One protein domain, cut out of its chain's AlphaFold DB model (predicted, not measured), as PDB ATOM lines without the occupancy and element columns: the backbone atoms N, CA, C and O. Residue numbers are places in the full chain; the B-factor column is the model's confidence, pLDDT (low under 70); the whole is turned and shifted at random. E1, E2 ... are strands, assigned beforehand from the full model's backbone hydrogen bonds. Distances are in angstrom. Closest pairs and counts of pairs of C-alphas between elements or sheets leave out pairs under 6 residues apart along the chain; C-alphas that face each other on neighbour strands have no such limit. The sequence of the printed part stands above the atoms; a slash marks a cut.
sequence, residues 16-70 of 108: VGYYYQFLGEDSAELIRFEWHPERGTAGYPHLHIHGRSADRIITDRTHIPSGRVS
ATOM      1  N   VAL A  16     165.352 140.651 226.397       90.25
ATOM      2  CA  VAL A  16     164.126 141.317 225.911       90.25
ATOM      3  C   VAL A  16     163.675 142.467 226.819       90.25
ATOM      4  O   VAL A  16     162.754 143.202 226.484       90.25
ATOM      5  N   GLY A  17     164.325 142.615 227.974       92.00
ATOM      6  CA  GLY A  17     164.110 143.677 228.948       92.00
ATOM      7  C   GLY A  17     164.859 143.388 230.251       92.00
ATOM      8  O   GLY A  17     165.287 142.252 230.480       92.00
ATOM      9  N   TYR A  18     165.040 144.402 231.092       94.25
ATOM     10  CA  TYR A  18     165.660 144.269 232.407       94.25
ATOM     11  C   TYR A  18     165.232 145.369 233.382       94.25
ATOM     12  O   TYR A  18     164.871 146.476 232.986       94.25
ATOM     13  N   TYR A  19     165.339 145.033 234.669       95.12
ATOM     14  CA  TYR A  19     165.164 145.919 235.817       95.12
ATOM     15  C   TYR A  19     166.222 145.535 236.856       95.12
ATOM     16  O   TYR A  19     166.015 144.621 237.654       95.12
ATOM     17  N   TYR A  20     167.387 146.173 236.811       96.75
ATOM     18  CA  TYR A  20     168.466 145.907 237.760       96.75
ATOM     19  C   TYR A  20     168.494 147.010 238.806       96.75
ATOM     20  O   TYR A  20     168.616 148.178 238.443       96.75
ATOM     21  N   GLN A  21     168.370 146.648 240.081       95.50
ATOM     22  CA  GLN A  21     168.175 147.601 241.173       95.50
ATOM     23  C   GLN A  21     169.214 147.407 242.272       95.50
ATOM     24  O   GLN A  21     169.499 146.279 242.677       95.50
ATOM     25  N   PHE A  22     169.721 148.523 242.789       95.06
ATOM     26  CA  PHE A  22     170.389 148.581 244.081       95.06
ATOM     27  C   PHE A  22     169.432 149.192 245.094       95.06
ATOM     28  O   PHE A  22     168.908 150.286 244.875       95.06
ATOM     29  N   LEU A  23     169.220 148.479 246.195       93.31
ATOM     30  CA  LEU A  23     168.368 148.911 247.295       93.31
ATOM     31  C   LEU A  23     169.240 149.259 248.508       93.31
ATOM     32  O   LEU A  23     170.247 148.597 248.759       93.31
ATOM     33  N   GLY A  24     168.852 150.296 249.244       88.38
ATOM     34  CA  GLY A  24     169.430 150.652 250.538       88.38
ATOM     35  C   GLY A  24     168.882 149.791 251.680       88.38
ATOM     36  O   GLY A  24     168.062 148.899 251.464       88.38
ATOM     37  N   GLU A  25     169.314 150.088 252.909       85.00
ATOM     38  CA  GLU A  25     168.954 149.316 254.114       85.00
ATOM     39  C   GLU A  25     167.433 149.195 254.322       85.00
ATOM     40  O   GLU A  25     166.942 148.117 254.644       85.00
ATOM     41  N   ASP A  26     166.673 150.252 254.019       87.94
ATOM     42  CA  ASP A  26     165.209 150.272 254.152       87.94
ATOM     43  C   ASP A  26     164.466 149.742 252.910       87.94
ATOM     44  O   ASP A  26     163.290 150.035 252.701       87.94
ATOM     45  N   SER A  27     165.148 149.002 252.029       85.56
ATOM     46  CA  SER A  27     164.641 148.626 250.694       85.56
ATOM     47  C   SER A  27     164.279 149.820 249.799       85.56
ATOM     48  O   SER A  27     163.605 149.659 248.782       85.56
ATOM     49  N   ALA A  28     164.737 151.021 250.157       87.94
ATOM     50  CA  ALA A  28     164.615 152.194 249.308       87.94
ATOM     51  C   ALA A  28     165.492 152.005 248.065       87.94
ATOM     52  O   ALA A  28     166.683 151.717 248.191       87.94
ATOM     53  N   GLU A  29     164.919 152.162 246.871       90.25
ATOM     54  CA  GLU A  29     165.702 152.138 245.636       90.25
ATOM     55  C   GLU A  29     166.746 153.259 245.678       90.25
ATOM     56  O   GLU A  29     166.453 154.360 246.140       90.25
ATOM     57  N   LEU A  30     167.973 152.958 245.253       91.75
ATOM     58  CA  LEU A  30     169.074 153.918 245.134       91.75
ATOM     59  C   LEU A  30     169.363 154.204 243.661       91.75
ATOM     60  O   LEU A  30     169.467 155.353 243.236       91.75
ATOM     61  N   ILE A  31     169.495 153.135 242.876       94.06
ATOM     62  CA  ILE A  31     169.829 153.173 241.453       94.06
ATOM     63  C   ILE A  31     169.058 152.050 240.762       94.06
ATOM     64  O   ILE A  31     169.090 150.911 241.236       94.06
ATOM     65  N   ARG A  32     168.427 152.347 239.619       95.38
ATOM     66  CA  ARG A  32     167.798 151.339 238.756       95.38
ATOM     67  C   ARG A  32     168.172 151.515 237.298       95.38
ATOM     68  O   ARG A  32     167.910 152.559 236.711       95.38
ATOM     69  N   PHE A  33     168.714 150.457 236.705       96.06
ATOM     70  CA  PHE A  33     168.871 150.326 235.261       96.06
ATOM     71  C   PHE A  33     167.637 149.634 234.695       96.06
ATOM     72  O   PHE A  33     167.267 148.552 235.159       96.06
ATOM     73  N   GLU A  34     167.020 150.238 233.687       95.06
ATOM     74  CA  GLU A  34     165.723 149.806 233.184       95.06
ATOM     75  C   GLU A  34     165.670 149.838 231.656       95.06
ATOM     76  O   GLU A  34     166.116 150.784 231.004       95.06
ATOM     77  N   TRP A  35     165.124 148.771 231.080       94.69
ATOM     78  CA  TRP A  35     164.747 148.721 229.675       94.69
ATOM     79  C   TRP A  35     163.610 147.722 229.487       94.69
ATOM     80  O   TRP A  35     163.727 146.552 229.849       94.69
ATOM     81  N   HIS A  36     162.508 148.173 228.902       89.88
ATOM     82  CA  HIS A  36     161.324 147.350 228.676       89.88
ATOM     83  C   HIS A  36     160.599 147.825 227.400       89.88
ATOM     84  O   HIS A  36     159.609 148.538 227.474       89.88
ATOM     85  N   PRO A  37     161.069 147.464 226.195       84.25
ATOM     86  CA  PRO A  37     160.607 148.077 224.941       84.25
ATOM     87  C   PRO A  37     159.098 147.900 224.679       84.25
ATOM     88  O   PRO A  37     158.481 148.751 224.052       84.25
ATOM     89  N   GLU A  38     158.497 146.831 225.206       81.19
ATOM     90  CA  GLU A  38     157.075 146.498 225.031       81.19
ATOM     91  C   GLU A  38     156.145 147.145 226.076       81.19
ATOM     92  O   GLU A  38     154.928 146.944 226.046       81.19
ATOM     93  N   ARG A  39     156.686 147.860 227.072       67.50
ATOM     94  CA  ARG A  39     155.908 148.449 228.176       67.50
ATOM     95  C   ARG A  39     156.419 149.859 228.499       67.50
ATOM     96  O   ARG A  39     157.559 150.184 228.228       67.50
ATOM     97  N   GLY A  40     155.591 150.716 229.092       65.75
ATOM     98  CA  GLY A  40     156.031 152.007 229.646       65.75
ATOM     99  C   GLY A  40     156.177 153.176 228.659       65.75
ATOM    100  O   GLY A  40     155.875 153.077 227.475       65.75
ATOM    101  N   THR A  41     156.574 154.332 229.198       69.50
ATOM    102  CA  THR A  41     156.641 155.622 228.484       69.50
ATOM    103  C   THR A  41     157.994 155.881 227.816       69.50
ATOM    104  O   THR A  41     158.071 156.704 226.906       69.50
ATOM    105  N   ALA A  42     159.048 155.177 228.239       78.31
ATOM    106  CA  ALA A  42     160.388 155.241 227.667       78.31
ATOM    107  C   ALA A  42     160.759 153.886 227.041       78.31
ATOM    108  O   ALA A  42     161.088 152.933 227.742       78.31
ATOM    109  N   GLY A  43     160.714 153.808 225.706       87.38
ATOM    110  CA  GLY A  43     161.095 152.607 224.943       87.38
ATOM    111  C   GLY A  43     162.611 152.403 224.787       87.38
ATOM    112  O   GLY A  43     163.043 151.449 224.143       87.38
ATOM    113  N   TYR A  44     163.423 153.296 225.357       91.00
ATOM    114  CA  TYR A  44     164.885 153.261 225.306       91.00
ATOM    115  C   TYR A  44     165.478 152.877 226.674       91.00
ATOM    116  O   TYR A  44     164.845 153.144 227.699       91.00
ATOM    117  N   PRO A  45     166.672 152.256 226.720       94.69
ATOM    118  CA  PRO A  45     167.382 151.994 227.967       94.69
ATOM    119  C   PRO A  45     167.638 153.272 228.766       94.69
ATOM    120  O   PRO A  45     168.083 154.283 228.218       94.69
ATOM    121  N   HIS A  46     167.348 153.241 230.060       95.50
ATOM    122  CA  HIS A  46     167.516 154.402 230.921       95.50
ATOM    123  C   HIS A  46     167.878 154.012 232.357       95.50
ATOM    124  O   HIS A  46     167.876 152.841 232.744       95.50
ATOM    125  N   LEU A  47     168.254 155.022 233.133       94.62
ATOM    126  CA  LEU A  47     168.647 154.936 234.529       94.62
ATOM    127  C   LEU A  47     167.745 155.838 235.373       94.62
ATOM    128  O   LEU A  47     167.492 156.984 234.998       94.62
ATOM    129  N   HIS A  48     167.343 155.345 236.539       93.44
ATOM    130  CA  HIS A  48     166.768 156.147 237.614       93.44
ATOM    131  C   HIS A  48     167.780 156.264 238.749       93.44
ATOM    132  O   HIS A  48     168.388 155.269 239.153       93.44
ATOM    133  N   ILE A  49     167.946 157.475 239.277       90.31
ATOM    134  CA  ILE A  49     168.737 157.733 240.482       90.31
ATOM    135  C   ILE A  49     167.781 158.251 241.544       90.31
ATOM    136  O   ILE A  49     167.128 159.280 241.372       90.31
ATOM    137  N   HIS A  50     167.717 157.529 242.650       85.75
ATOM    138  CA  HIS A  50     166.890 157.873 243.786       85.75
ATOM    139  C   HIS A  50     167.747 158.613 244.805       85.75
ATOM    140  O   HIS A  50     168.703 158.094 245.376       85.75
ATOM    141  N   GLY A  51     167.416 159.879 245.004       75.75
ATOM    142  CA  GLY A  51     168.152 160.763 245.885       75.75
ATOM    143  C   GLY A  51     167.633 162.182 245.756       75.75
ATOM    144  O   GLY A  51     166.941 162.537 244.801       75.75
ATOM    145  N   ARG A  52     167.947 163.025 246.737       66.50
ATOM    146  CA  ARG A  52     167.612 164.447 246.654       66.50
ATOM    147  C   ARG A  52     168.746 165.146 245.918       66.50
ATOM    148  O   ARG A  52     169.756 165.464 246.540       66.50
ATOM    149  N   SER A  53     168.577 165.406 244.619       70.56
ATOM    150  CA  SER A  53     169.406 166.423 243.965       70.56
ATOM    151  C   SER A  53     169.213 167.750 244.705       70.56
ATOM    152  O   SER A  53     168.083 168.088 245.075       70.56
ATOM    153  N   ALA A  54     170.296 168.495 244.942       72.00
ATOM    154  CA  ALA A  54     170.251 169.762 245.679       72.00
ATOM    155  C   ALA A  54     169.266 170.765 245.049       72.00
ATOM    156  O   ALA A  54     168.595 171.515 245.757       72.00
ATOM    157  N   ASP A  55     169.131 170.715 243.726       79.81
ATOM    158  CA  ASP A  55     168.239 171.546 242.915       79.81
ATOM    159  C   ASP A  55     166.891 170.879 242.575       79.81
ATOM    160  O   ASP A  55     166.016 171.521 241.996       79.81
ATOM    161  N   ARG A  56     166.697 169.604 242.948       74.31
ATOM    162  CA  ARG A  56     165.536 168.760 242.598       74.31
ATOM    163  C   ARG A  56     165.244 168.649 241.093       74.31
ATOM    164  O   ARG A  56     164.121 168.308 240.728       74.31
ATOM    165  N   ILE A  57     166.222 168.917 240.227       81.50
ATOM    166  CA  ILE A  57     166.047 168.818 238.771       81.50
ATOM    167  C   ILE A  57     166.006 167.348 238.341       81.50
ATOM    168  O   ILE A  57     165.159 166.948 237.542       81.50
ATOM    169  N   ILE A  58     166.898 166.535 238.909       84.06
ATOM    170  CA  ILE A  58     166.897 165.082 238.737       84.06
ATOM    171  C   ILE A  58     166.106 164.472 239.893       84.06
ATOM    172  O   ILE A  58     166.391 164.728 241.066       84.06
ATOM    173  N   THR A  59     165.091 163.690 239.537       87.50
ATOM    174  CA  THR A  59     164.174 163.020 240.463       87.50
ATOM    175  C   THR A  59     164.178 161.514 240.214       87.50
ATOM    176  O   THR A  59     164.676 161.045 239.193       87.50
ATOM    177  N   ASP A  60     163.536 160.774 241.111       85.94
ATOM    178  CA  ASP A  60     163.232 159.342 240.989       85.94
ATOM    179  C   ASP A  60     162.380 158.971 239.760       85.94
ATOM    180  O   ASP A  60     162.268 157.801 239.410       85.94
ATOM    181  N   ARG A  61     161.773 159.963 239.099       88.56
ATOM    182  CA  ARG A  61     160.989 159.811 237.864       88.56
ATOM    183  C   ARG A  61     161.744 160.236 236.605       88.56
ATOM    184  O   ARG A  61     161.173 160.221 235.512       88.56
ATOM    185  N   THR A  62     162.989 160.680 236.737       89.81
ATOM    186  CA  THR A  62     163.787 161.152 235.607       89.81
ATOM    187  C   THR A  62     164.404 159.963 234.871       89.81
ATOM    188  O   THR A  62     165.286 159.298 235.401       89.81
ATOM    189  N   HIS A  63     163.995 159.746 233.618       93.25
ATOM    190  CA  HIS A  63     164.627 158.770 232.727       93.25
ATOM    191  C   HIS A  63     165.957 159.327 232.202       93.25
ATOM    192  O   HIS A  63     165.982 160.063 231.215       93.25
ATOM    193  N   ILE A  64     167.068 159.006 232.864       93.19
ATOM    194  CA  ILE A  64     168.399 159.391 232.385       93.19
ATOM    195  C   ILE A  64     168.773 158.441 231.236       93.19
ATOM    196  O   ILE A  64     168.846 157.234 231.478       93.19
ATOM    197  N   PRO A  65     168.999 158.923 229.998       94.62
ATOM    198  CA  PRO A  65     169.303 158.045 228.871       94.62
ATOM    199  C   PRO A  65     170.569 157.214 229.097       94.62
ATOM    200  O   PRO A  65     171.578 157.721 229.591       94.62
ATOM    201  N   SER A  66     170.525 155.947 228.692       94.25
ATOM    202  CA  SER A  66     171.669 155.037 228.711       94.25
ATOM    203  C   SER A  66     171.692 154.146 227.461       94.25
ATOM    204  O   SER A  66     170.810 154.211 226.605       94.25
ATOM    205  N   GLY A  67     172.740 153.328 227.326       92.50
ATOM    206  CA  GLY A  67     172.740 152.181 226.414       92.50
ATOM    207  C   GLY A  67     172.173 150.932 227.095       92.50
ATOM    208  O   GLY A  67     171.874 150.952 228.290       92.50
ATOM    209  N   ARG A  68     172.069 149.813 226.365       92.12
ATOM    210  CA  ARG A  68     171.777 148.525 227.009       92.12
ATOM    211  C   ARG A  68     172.851 148.214 228.049       92.12
ATOM    212  O   ARG A  68     174.043 148.279 227.760       92.12
ATOM    213  N   VAL A  69     172.416 147.832 229.241       93.88
ATOM    214  CA  VAL A  69     173.295 147.443 230.343       93.88
ATOM    215  C   VAL A  69     173.148 145.947 230.575       93.88
ATOM    216  O   VAL A  69     172.036 145.444 230.713       93.88
ATOM    217  N   SER A  70     174.265 145.221 230.610       93.56
ATOM    218  CA  SER A  70     174.249 143.797 230.947       93.56
ATOM    219  C   SER A  70     174.210 143.597 232.464       93.56
ATOM    220  O   SER A  70     174.775 144.395 233.216       93.56
TER     221      SER A  70
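This is residues 16 to 70 of the 108 residues of an uncharacterized protein of Chloroflexia bacterium (UniProt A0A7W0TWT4). With little regular structure, this is a small sheet of three strands beside a long unnamed stretch, residues 50 to 70, which loops out past E3, comes back along it and ends over one face. The 55 printed residues hold E1, E2 and E3, all strand in class and antiparallel in that order, a meander, each strand the antiparallel neighbour of the one before. Only 17 residues are in named elements. It is only just compact, close to loose, with a radius of gyration of the C-alphas of 11.6 A and spans of 32 by 25 by 17 A.

Look first at E1, residues 18 to 23, and E2, residues 29 to 35: a hairpin at 174 degrees, with N 20 and O 33 2.9 A apart. E2 and E3, residues 46 to 49, form a hairpin at 173 degrees, with N 48 and O 32 2.8 A apart. Residues 46 to 47 of E3 pair antiparallel with 64 to 65.

Find C-alpha 18 at (165.660, 144.269, 232.407); E1 runs 15.8 A from there. E2 runs 16.4 A, and E3 10.2 A to C-alpha 49 at (168.737, 157.733, 240.482).

The C-alphas farthest apart, Val 16 and Ala 54, are 35.2 A apart. The printed part has no cut and no long link; residues 39 to 41 and 52 have pLDDT under 70.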